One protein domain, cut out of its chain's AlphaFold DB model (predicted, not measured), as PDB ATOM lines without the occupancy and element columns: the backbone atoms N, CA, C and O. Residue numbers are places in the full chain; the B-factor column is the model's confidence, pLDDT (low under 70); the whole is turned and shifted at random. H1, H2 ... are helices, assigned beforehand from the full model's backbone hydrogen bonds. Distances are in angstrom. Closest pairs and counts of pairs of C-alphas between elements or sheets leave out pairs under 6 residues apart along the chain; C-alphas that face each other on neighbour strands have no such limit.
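What this domain is: This is residues 9 to 53 and 69 to 101 of the 214 residues of an uncharacterized protein of Thorarchaeota archaeon (strain OWC) (UniProt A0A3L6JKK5). Two long helices lie side by side and run opposite ways, making a thin, loosely paired rod; the longer one, H1, gives the rod its length, and H2 lies alongside it with few close approaches. At the beginning of the printed part, residues 9 to 14 of H1 stick out with nothing beside them. The printed part has 78 residues with two named helices, H1 then H2 along the chain, and no named strand; its class is all helix. It is extended, with a radius of gyration of the C-alphas of 18.7 A, and spans 66 by 18 by 9 A.

How they stand to each other: Start with the longest helix, H1, residues 9 to 53, and then look at H2, residues 69 to 99. The two are close but not clearly touching, with 1 pair of C-alphas within 8 A. Look for that closest pair at Lys 44 and Ile 75, whose C-alphas are 7.6 A apart. The helices run opposite ways at a shallow tilt of 11 degrees, and their centres are 12.9 A apart. Residues 9 to 14 and 20 to 25, which belong to H1, stand free. In H1 and H2 every O i to N i+4 pair is within hydrogen-bond range.

Where its parts are: Find C-alpha 9 at (-25.452, -13.842, 13.648); from there H1 runs 66.0 A to C-alpha 53 at (-59.012, -55.720, 52.136). Then find C-alpha 69 at (-60.274, -59.199, 36.559), where H2 begins; it runs 44.8 A to C-alpha 99 at (-34.438, -32.260, 11.817).

The domain as a whole: The two C-alphas farthest apart are those of Leu 9 and Lys 53, at 66.0 A. Between Lys 53 and Arg 69 you meet a cut: residues 54 to 68 are not printed, and the C-alphas on its two sides are 16.0 A apart. The link from H1 to H2 is the link across the cut. The mean pLDDT of the printed part is 80.6; look for values under 70 at residues 96 to 97 and 99 to 101.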
ATOM      1  N   LEU A   9     -25.559 -13.787  12.187       87.62
ATOM      2  CA  LEU A   9     -25.452 -13.842  13.648       87.62
ATOM      3  C   LEU A   9     -26.823 -13.685  14.308       87.62
ATOM      4  O   LEU A   9     -27.195 -14.521  15.123       87.62
ATOM      5  N   SER A  10     -27.613 -12.700  13.874       89.75
ATOM      6  CA  SER A  10     -28.973 -12.497  14.386       89.75
ATOM      7  C   SER A  10     -29.885 -13.705  14.126       89.75
ATOM      8  O   SER A  10     -30.663 -14.108  14.994       89.75
ATOM      9  N   GLN A  11     -29.758 -14.343  12.958       87.62
ATOM     10  CA  GLN A  11     -30.503 -15.562  12.644       87.62
ATOM     11  C   GLN A  11     -30.096 -16.731  13.553       87.62
ATOM     12  O   GLN A  11     -30.967 -17.442  14.050       87.62
ATOM     13  N   ILE A  12     -28.795 -16.899  13.817       87.00
ATOM     14  CA  ILE A  12     -28.279 -17.923  14.735       87.00
ATOM     15  C   ILE A  12     -28.787 -17.675  16.159       87.00
ATOM     16  O   ILE A  12     -29.283 -18.603  16.794       87.00
ATOM     17  N   GLU A  13     -28.725 -16.439  16.651       90.00
ATOM     18  CA  GLU A  13     -29.235 -16.071  17.978       90.00
ATOM     19  C   GLU A  13     -30.734 -16.368  18.114       90.00
ATOM     20  O   GLU A  13     -31.169 -16.951  19.110       90.00
ATOM     21  N   SER A  14     -31.522 -16.054  17.082       89.50
ATOM     22  CA  SER A  14     -32.954 -16.369  17.034       89.50
ATOM     23  C   SER A  14     -33.218 -17.882  17.052       89.50
ATOM     24  O   SER A  14     -34.085 -18.353  17.794       89.50
ATOM     25  N   SER A  15     -32.441 -18.670  16.298       85.31
ATOM     26  CA  SER A  15     -32.522 -20.137  16.317       85.31
ATOM     27  C   SER A  15     -32.128 -20.736  17.670       85.31
ATOM     28  O   SER A  15     -32.760 -21.686  18.125       85.31
ATOM     29  N   ILE A  16     -31.127 -20.174  18.350       86.19
ATOM     30  CA  ILE A  16     -30.737 -20.608  19.699       86.19
ATOM     31  C   ILE A  16     -31.858 -20.299  20.699       86.19
ATOM     32  O   ILE A  16     -32.217 -21.154  21.510       86.19
ATOM     33  N   ALA A  17     -32.459 -19.110  20.620       84.44
ATOM     34  CA  ALA A  17     -33.557 -18.723  21.498       84.44
ATOM     35  C   ALA A  17     -34.806 -19.600  21.294       84.44
ATOM     36  O   ALA A  17     -35.467 -19.980  22.266       84.44
ATOM     37  N   SER A  18     -35.137 -19.953  20.047       79.81
ATOM     38  CA  SER A  18     -36.262 -20.849  19.758       79.81
ATOM     39  C   SER A  18     -35.991 -22.281  20.225       79.81
ATOM     40  O   SER A  18     -36.884 -22.910  20.797       79.81
ATOM     41  N   LEU A  19     -34.756 -22.770  20.078       81.44
ATOM     42  CA  LEU A  19     -34.335 -24.067  20.607       81.44
ATOM     43  C   LEU A  19     -34.444 -24.107  22.138       81.44
ATOM     44  O   LEU A  19     -34.979 -25.070  22.683       81.44
ATOM     45  N   GLY A  20     -34.019 -23.039  22.822       84.69
ATOM     46  CA  GLY A  20     -34.149 -22.903  24.274       84.69
ATOM     47  C   GLY A  20     -35.601 -23.017  24.747       84.69
ATOM     48  O   GLY A  20     -35.897 -23.806  25.641       84.69
ATOM     49  N   LYS A  21     -36.532 -22.318  24.080       81.75
ATOM     50  CA  LYS A  21     -37.973 -22.407  24.387       81.75
ATOM     51  C   LYS A  21     -38.550 -23.801  24.133       81.75
ATOM     52  O   LYS A  21     -39.415 -24.257  24.878       81.75
ATOM     53  N   THR A  22     -38.100 -24.481  23.079       80.69
ATOM     54  CA  THR A  22     -38.531 -25.856  22.785       80.69
ATOM     55  C   THR A  22     -38.043 -26.822  23.863       80.69
ATOM     56  O   THR A  22     -38.838 -27.612  24.367       80.69
ATOM     57  N   LEU A  23     -36.780 -26.710  24.282       79.19
ATOM     58  CA  LEU A  23     -36.216 -27.512  25.372       79.19
ATOM     59  C   LEU A  23     -36.955 -27.286  26.697       79.19
ATOM     60  O   LEU A  23     -37.273 -28.245  27.394       79.19
ATOM     61  N   GLU A  24     -37.295 -26.040  27.022       84.31
ATOM     62  CA  GLU A  24     -38.067 -25.707  28.226       84.31
ATOM     63  C   GLU A  24     -39.465 -26.353  28.213       84.31
ATOM     64  O   GLU A  24     -39.890 -26.974  29.195       84.31
ATOM     65  N   ARG A  25     -40.160 -26.300  27.067       78.81
ATOM     66  CA  ARG A  25     -41.443 -27.001  26.884       78.81
ATOM     67  C   ARG A  25     -41.291 -28.513  27.040       78.81
ATOM     68  O   ARG A  25     -42.133 -29.137  27.676       78.81
ATOM     69  N   MET A  26     -40.219 -29.101  26.511       76.62
ATOM     70  CA  MET A  26     -39.956 -30.540  26.634       76.62
ATOM     71  C   MET A  26     -39.727 -30.968  28.081       76.62
ATOM     72  O   MET A  26     -40.302 -31.964  28.516       76.62
ATOM     73  N   ILE A  27     -38.927 -30.213  28.837       79.25
ATOM     74  CA  ILE A  27     -38.685 -30.483  30.260       79.25
ATOM     75  C   ILE A  27     -40.004 -30.424  31.034       79.25
ATOM     76  O   ILE A  27     -40.283 -31.309  31.844       79.25
ATOM     77  N   THR A  28     -40.847 -29.435  30.733       84.12
ATOM     78  CA  THR A  28     -42.170 -29.291  31.354       84.12
ATOM     79  C   THR A  28     -43.061 -30.503  31.064       84.12
ATOM     80  O   THR A  28     -43.634 -31.079  31.986       84.12
ATOM     81  N   ILE A  29     -43.131 -30.946  29.803       80.88
ATOM     82  CA  ILE A  29     -43.935 -32.114  29.406       80.88
ATOM     83  C   ILE A  29     -43.420 -33.389  30.082       80.88
ATOM     84  O   ILE A  29     -44.209 -34.150  30.634       80.88
ATOM     85  N   LEU A  30     -42.103 -33.622  30.087       79.00
ATOM     86  CA  LEU A  30     -41.513 -34.801  30.730       79.00
ATOM     87  C   LEU A  30     -41.748 -34.815  32.244       79.00
ATOM     88  O   LEU A  30     -41.988 -35.881  32.815       79.00
ATOM     89  N   THR A  31     -41.717 -33.644  32.885       80.25
ATOM     90  CA  THR A  31     -42.020 -33.503  34.315       80.25
ATOM     91  C   THR A  31     -43.477 -33.873  34.590       80.25
ATOM     92  O   THR A  31     -43.720 -34.795  35.366       80.25
ATOM     93  N   ALA A  32     -44.429 -33.280  33.860       81.69
ATOM     94  CA  ALA A  32     -45.856 -33.578  34.006       81.69
ATOM     95  C   ALA A  32     -46.184 -35.059  33.739       81.69
ATOM     96  O   ALA A  32     -46.936 -35.691  34.476       81.69
ATOM     97  N   VAL A  33     -45.574 -35.665  32.715       79.00
ATOM     98  CA  VAL A  33     -45.749 -37.096  32.415       79.00
ATOM     99  C   VAL A  33     -45.202 -37.981  33.540       79.00
ATOM    100  O   VAL A  33     -45.784 -39.022  33.852       79.00
ATOM    101  N   THR A  34     -44.094 -37.582  34.168       78.94
ATOM    102  CA  THR A  34     -43.514 -38.321  35.299       78.94
ATOM    103  C   THR A  34     -44.410 -38.235  36.535       78.94
ATOM    104  O   THR A  34     -44.614 -39.255  37.198       78.94
ATOM    105  N   GLU A  35     -44.992 -37.063  36.800       83.69
ATOM    106  CA  GLU A  35     -45.980 -36.849  37.865       83.69
ATOM    107  C   GLU A  35     -47.219 -37.726  37.648       83.69
ATOM    108  O   GLU A  35     -47.516 -38.568  38.496       83.69
ATOM    109  N   ILE A  36     -47.840 -37.667  36.463       83.25
ATOM    110  CA  ILE A  36     -49.000 -38.502  36.100       83.25
ATOM    111  C   ILE A  36     -48.684 -39.993  36.276       83.25
ATOM    112  O   ILE A  36     -49.465 -40.753  36.850       83.25
ATOM    113  N   LYS A  37     -47.506 -40.442  35.825       80.94
ATOM    114  CA  LYS A  37     -47.083 -41.839  35.984       80.94
ATOM    115  C   LYS A  37     -46.944 -42.237  37.456       80.94
ATOM    116  O   LYS A  37     -47.208 -43.392  37.800       80.94
ATOM    117  N   SER A  38     -46.493 -41.324  38.314       86.19
ATOM    118  CA  SER A  38     -46.375 -41.569  39.753       86.19
ATOM    119  C   SER A  38     -47.747 -41.651  40.432       86.19
ATOM    120  O   SER A  38     -47.984 -42.600  41.180       86.19
ATOM    121  N   GLU A  39     -48.676 -40.759  40.080       86.25
ATOM    122  CA  GLU A  39     -50.056 -40.761  40.577       86.25
ATOM    123  C   GLU A  39     -50.799 -42.036  40.171       86.25
ATOM    124  O   GLU A  39     -51.406 -42.693  41.013       86.25
ATOM    125  N   ILE A  40     -50.669 -42.470  38.911       81.75
ATOM    126  CA  ILE A  40     -51.271 -43.722  38.427       81.75
ATOM    127  C   ILE A  40     -50.743 -44.930  39.210       81.75
ATOM    128  O   ILE A  40     -51.507 -45.836  39.547       81.75
ATOM    129  N   LYS A  41     -49.442 -44.961  39.529       82.00
ATOM    130  CA  LYS A  41     -48.857 -46.046  40.332       82.00
ATOM    131  C   LYS A  41     -49.390 -46.064  41.762       82.00
ATOM    132  O   LYS A  41     -49.646 -47.152  42.276       82.00
ATOM    133  N   LEU A  42     -49.547 -44.896  42.383       88.25
ATOM    134  CA  LEU A  42     -50.135 -44.775  43.718       88.25
ATOM    135  C   LEU A  42     -51.600 -45.221  43.705       88.25
ATOM    136  O   LEU A  42     -51.953 -46.135  44.446       88.25
ATOM    137  N   ALA A  43     -52.408 -44.694  42.780       83.50
ATOM    138  CA  ALA A  43     -53.816 -45.059  42.622       83.50
ATOM    139  C   ALA A  43     -54.001 -46.564  42.371       83.50
ATOM    140  O   ALA A  43     -54.868 -47.208  42.959       83.50
ATOM    141  N   LYS A  44     -53.141 -47.174  41.546       83.38
ATOM    142  CA  LYS A  44     -53.121 -48.628  41.336       83.38
ATOM    143  C   LYS A  44     -52.840 -49.391  42.633       83.38
ATOM    144  O   LYS A  44     -53.466 -50.425  42.867       83.38
ATOM    145  N   GLY A  45     -51.897 -48.914  43.447       83.25
ATOM    146  CA  GLY A  45     -51.585 -49.492  44.754       83.25
ATOM    147  C   GLY A  45     -52.790 -49.456  45.692       83.25
ATOM    148  O   GLY A  45     -53.175 -50.498  46.218       83.25
ATOM    149  N   GLU A  46     -53.433 -48.295  45.811       86.94
ATOM    150  CA  GLU A  46     -54.624 -48.093  46.645       86.94
ATOM    151  C   GLU A  46     -55.805 -48.961  46.199       86.94
ATOM    152  O   GLU A  46     -56.453 -49.592  47.032       86.94
ATOM    153  N   ILE A  47     -56.059 -49.062  44.889       82.19
ATOM    154  CA  ILE A  47     -57.128 -49.911  44.342       82.19
ATOM    155  C   ILE A  47     -56.845 -51.386  44.643       82.19
ATOM    156  O   ILE A  47     -57.732 -52.104  45.103       82.19
ATOM    157  N   LEU A  48     -55.614 -51.857  44.410       82.44
ATOM    158  CA  LEU A  48     -55.247 -53.247  44.691       82.44
ATOM    159  C   LEU A  48     -55.326 -53.567  46.189       82.44
ATOM    160  O   LEU A  48     -55.754 -54.660  46.558       82.44
ATOM    161  N   GLU A  49     -54.954 -52.618  47.046       87.31
ATOM    162  CA  GLU A  49     -55.063 -52.757  48.495       87.31
ATOM    163  C   GLU A  49     -56.527 -52.763  48.960       87.31
ATOM    164  O   GLU A  49     -56.907 -53.616  49.765       87.31
ATOM    165  N   ALA A  50     -57.368 -51.875  48.422       82.75
ATOM    166  CA  ALA A  50     -58.801 -51.830  48.708       82.75
ATOM    167  C   ALA A  50     -59.505 -53.132  48.295       82.75
ATOM    168  O   ALA A  50     -60.292 -53.679  49.068       82.75
ATOM    169  N   ILE A  51     -59.156 -53.679  47.124       78.50
ATOM    170  CA  ILE A  51     -59.645 -54.985  46.658       78.50
ATOM    171  C   ILE A  51     -59.160 -56.108  47.586       78.50
ATOM    172  O   ILE A  51     -59.934 -56.997  47.934       78.50
ATOM    173  N   GLY A  52     -57.897 -56.071  48.022       78.38
ATOM    174  CA  GLY A  52     -57.329 -57.077  48.925       78.38
ATOM    175  C   GLY A  52     -57.933 -57.067  50.335       78.38
ATOM    176  O   GLY A  52     -58.017 -58.117  50.970       78.38
ATOM    177  N   LYS A  53     -58.373 -55.898  50.820       80.25
ATOM    178  CA  LYS A  53     -59.012 -55.720  52.136       80.25
ATOM    179  C   LYS A  53     -60.516 -55.987  52.133       80.25
ATOM    180  O   LYS A  53     -61.106 -56.044  53.212       80.25
ATOM    181  N   ARG A  69     -61.097 -58.767  37.699       80.44
ATOM    182  CA  ARG A  69     -60.274 -59.199  36.559       80.44
ATOM    183  C   ARG A  69     -60.321 -58.201  35.410       80.44
ATOM    184  O   ARG A  69     -59.263 -57.840  34.894       80.44
ATOM    185  N   VAL A  70     -61.513 -57.719  35.062       81.19
ATOM    186  CA  VAL A  70     -61.709 -56.699  34.023       81.19
ATOM    187  C   VAL A  70     -61.013 -55.395  34.410       81.19
ATOM    188  O   VAL A  70     -60.253 -54.856  33.611       81.19
ATOM    189  N   LEU A  71     -61.167 -54.931  35.655       79.38
ATOM    190  CA  LEU A  71     -60.510 -53.708  36.128       79.38
ATOM    191  C   LEU A  71     -58.979 -53.825  36.090       79.38
ATOM    192  O   LEU A  71     -58.287 -52.908  35.649       79.38
ATOM    193  N   LYS A  72     -58.431 -54.972  36.507       81.62
ATOM    194  CA  LYS A  72     -56.987 -55.236  36.455       81.62
ATOM    195  C   LYS A  72     -56.461 -55.259  35.018       81.62
ATOM    196  O   LYS A  72     -55.377 -54.731  34.768       81.62
ATOM    197  N   ALA A  73     -57.217 -55.853  34.094       83.56
ATOM    198  CA  ALA A  73     -56.878 -55.867  32.676       83.56
ATOM    199  C   ALA A  73     -56.904 -54.452  32.075       83.56
ATOM    200  O   ALA A  73     -55.996 -54.096  31.326       83.56
ATOM    201  N   GLU A  74     -57.877 -53.621  32.456       81.19
ATOM    202  CA  GLU A  74     -57.976 -52.242  31.973       81.19
ATOM    203  C   GLU A  74     -56.829 -51.369  32.497       81.19
ATOM    204  O   GLU A  74     -56.201 -50.649  31.726       81.19
ATOM    205  N   ILE A  75     -56.465 -51.503  33.779       80.44
ATOM    206  CA  ILE A  75     -55.307 -50.801  34.357       80.44
ATOM    207  C   ILE A  75     -54.012 -51.203  33.640       80.44
ATOM    208  O   ILE A  75     -53.191 -50.345  33.319       80.44
ATOM    209  N   GLN A  76     -53.825 -52.495  33.351       83.56
ATOM    210  CA  GLN A  76     -52.662 -52.958  32.586       83.56
ATOM    211  C   GLN A  76     -52.658 -52.416  31.154       83.56
ATOM    212  O   GLN A  76     -51.597 -52.042  30.652       83.56
ATOM    213  N   ARG A  77     -53.825 -52.331  30.503       87.50
ATOM    214  CA  ARG A  77     -53.959 -51.729  29.170       87.50
ATOM    215  C   ARG A  77     -53.580 -50.247  29.193       87.50
ATOM    216  O   ARG A  77     -52.840 -49.809  28.317       87.50
ATOM    217  N   ILE A  78     -54.028 -49.501  30.203       82.31
ATOM    218  CA  ILE A  78     -53.689 -48.082  30.382       82.31
ATOM    219  C   ILE A  78     -52.182 -47.909  30.617       82.31
ATOM    220  O   ILE A  78     -51.566 -47.052  29.989       82.31
ATOM    221  N   GLU A  79     -51.554 -48.740  31.457       81.00
ATOM    222  CA  GLU A  79     -50.099 -48.695  31.672       81.00
ATOM    223  C   GLU A  79     -49.308 -48.978  30.389       81.00
ATOM    224  O   GLU A  79     -48.319 -48.290  30.107       81.00
ATOM    225  N   ALA A  80     -49.731 -49.979  29.612       83.00
ATOM    226  CA  ALA A  80     -49.102 -50.316  28.340       83.00
ATOM    227  C   ALA A  80     -49.243 -49.165  27.332       83.00
ATOM    228  O   ALA A  80     -48.241 -48.727  26.771       83.00
ATOM    229  N   SER A  81     -50.452 -48.616  27.189       84.44
ATOM    230  CA  SER A  81     -50.735 -47.489  26.297       84.44
ATOM    231  C   SER A  81     -49.959 -46.227  26.688       84.44
ATOM    232  O   SER A  81     -49.388 -45.564  25.826       84.44
ATOM    233  N   LEU A  82     -49.852 -45.920  27.985       80.38
ATOM    234  CA  LEU A  82     -49.058 -44.787  28.462       80.38
ATOM    235  C   LEU A  82     -47.564 -44.988  28.180       80.38
ATOM    236  O   LEU A  82     -46.873 -44.051  27.792       80.38
ATOM    237  N   THR A  83     -47.053 -46.206  28.367       79.19
ATOM    238  CA  THR A  83     -45.645 -46.522  28.084       79.19
ATOM    239  C   THR A  83     -45.337 -46.387  26.594       79.19
ATOM    240  O   THR A  83     -44.312 -45.812  26.235       79.19
ATOM    241  N   GLU A  84     -46.241 -46.855  25.737       84.88
ATOM    242  CA  GLU A  84     -46.147 -46.695  24.288       84.88
ATOM    243  C   GLU A  84     -46.195 -45.217  23.877       84.88
ATOM    244  O   GLU A  84     -45.329 -44.763  23.134       84.88
ATOM    245  N   ALA A  85     -47.125 -44.430  24.428       76.38
ATOM    246  CA  ALA A  85     -47.221 -42.995  24.160       76.38
ATOM    247  C   ALA A  85     -45.940 -42.238  24.555       76.38
ATOM    248  O   ALA A  85     -45.501 -41.346  23.829       76.38
ATOM    249  N   ILE A  86     -45.309 -42.613  25.673       76.75
ATOM    250  CA  ILE A  86     -44.029 -42.037  26.108       76.75
ATOM    251  C   ILE A  86     -42.908 -42.378  25.123       76.75
ATOM    252  O   ILE A  86     -42.097 -41.509  24.801       76.75
ATOM    253  N   GLU A  87     -42.843 -43.620  24.641       81.31
ATOM    254  CA  GLU A  87     -41.792 -44.027  23.708       81.31
ATOM    255  C   GLU A  87     -41.983 -43.376  22.330       81.31
ATOM    256  O   GLU A  87     -41.013 -42.901  21.742       81.31
ATOM    257  N   THR A  88     -43.226 -43.248  21.857       80.94
ATOM    258  CA  THR A  88     -43.556 -42.494  20.639       80.94
ATOM    259  C   THR A  88     -43.162 -41.028  20.780       80.94
ATOM    260  O   THR A  88     -42.442 -40.507  19.932       80.94
ATOM    261  N   LEU A  89     -43.526 -40.379  21.893       77.50
ATOM    262  CA  LEU A  89     -43.122 -39.000  22.170       77.50
ATOM    263  C   LEU A  89     -41.592 -38.864  22.173       77.50
ATOM    264  O   LEU A  89     -41.045 -37.934  21.587       77.50
ATOM    265  N   ARG A  90     -40.873 -39.809  22.788       78.62
ATOM    266  CA  ARG A  90     -39.403 -39.830  22.794       78.62
ATOM    267  C   ARG A  90     -38.823 -39.956  21.381       78.62
ATOM    268  O   ARG A  90     -37.821 -39.302  21.080       78.62
ATOM    269  N   GLN A  91     -39.428 -40.773  20.522       82.38
ATOM    270  CA  GLN A  91     -39.011 -40.930  19.128       82.38
ATOM    271  C   GLN A  91     -39.278 -39.667  18.309       82.38
ATOM    272  O   GLN A  91     -38.365 -39.201  17.628       82.38
ATOM    273  N   GLU A  92     -40.467 -39.071  18.420       77.56
ATOM    274  CA  GLU A  92     -40.806 -37.802  17.765       77.56
ATOM    275  C   GLU A  92     -39.850 -36.683  18.189       77.56
ATOM    276  O   GLU A  92     -39.346 -35.931  17.356       77.56
ATOM    277  N   ILE A  93     -39.515 -36.626  19.479       71.00
ATOM    278  CA  ILE A  93     -38.517 -35.709  20.031       71.00
ATOM    279  C   ILE A  93     -37.140 -35.945  19.399       71.00
ATOM    280  O   ILE A  93     -36.496 -34.999  18.942       71.00
ATOM    281  N   SER A  94     -36.684 -37.197  19.345       74.50
ATOM    282  CA  SER A  94     -35.389 -37.532  18.750       74.50
ATOM    283  C   SER A  94     -35.339 -37.183  17.260       74.50
ATOM    284  O   SER A  94     -34.304 -36.724  16.776       74.50
ATOM    285  N   GLN A  95     -36.441 -37.381  16.534       74.81
ATOM    286  CA  GLN A  95     -36.558 -37.012  15.123       74.81
ATOM    287  C   GLN A  95     -36.582 -35.491  14.937       74.81
ATOM    288  O   GLN A  95     -35.896 -34.974  14.059       74.81
ATOM    289  N   SER A  96     -37.300 -34.761  15.795       69.06
ATOM    290  CA  SER A  96     -37.345 -33.297  15.767       69.06
ATOM    291  C   SER A  96     -35.958 -32.689  15.992       69.06
ATOM    292  O   SER A  96     -35.554 -31.805  15.241       69.06
ATOM    293  N   ILE A  97     -35.171 -33.225  16.935       69.62
ATOM    294  CA  ILE A  97     -33.782 -32.791  17.168       69.62
ATOM    295  C   ILE A  97     -32.897 -33.066  15.943       69.62
ATOM    296  O   ILE A  97     -32.095 -32.212  15.567       69.62
ATOM    297  N   GLN A  98     -33.045 -34.223  15.290       71.94
ATOM    298  CA  GLN A  98     -32.293 -34.541  14.067       71.94
ATOM    299  C   GLN A  98     -32.689 -33.651  12.879       71.94
ATOM    300  O   GLN A  98     -31.845 -33.359  12.033       71.94
ATOM    301  N   GLY A  99     -33.943 -33.194  12.829       62.72
ATOM    302  CA  GLY A  99     -34.438 -32.260  11.817       62.72
ATOM    303  C   GLY A  99     -33.876 -30.842  11.949       62.72
ATOM    304  O   GLY A  99     -33.819 -30.121  10.957       62.72
ATOM    305  N   ILE A 100     -33.377 -30.452  13.128       58.56
ATOM    306  CA  ILE A 100     -32.672 -29.177  13.359       58.56
ATOM    307  C   ILE A 100     -31.183 -29.336  12.986       58.56
ATOM    308  O   ILE A 100     -30.278 -28.848  13.662       58.56
ATOM    309  N   GLN A 101     -30.893 -30.026  11.877       49.81
ATOM    310  CA  GLN A 101     -29.621 -29.828  11.192       49.81
ATOM    311  C   GLN A 101     -29.621 -28.399  10.658       49.81
ATOM    312  O   GLN A 101     -30.308 -28.068   9.694       49.81
TER     313      GLN A 101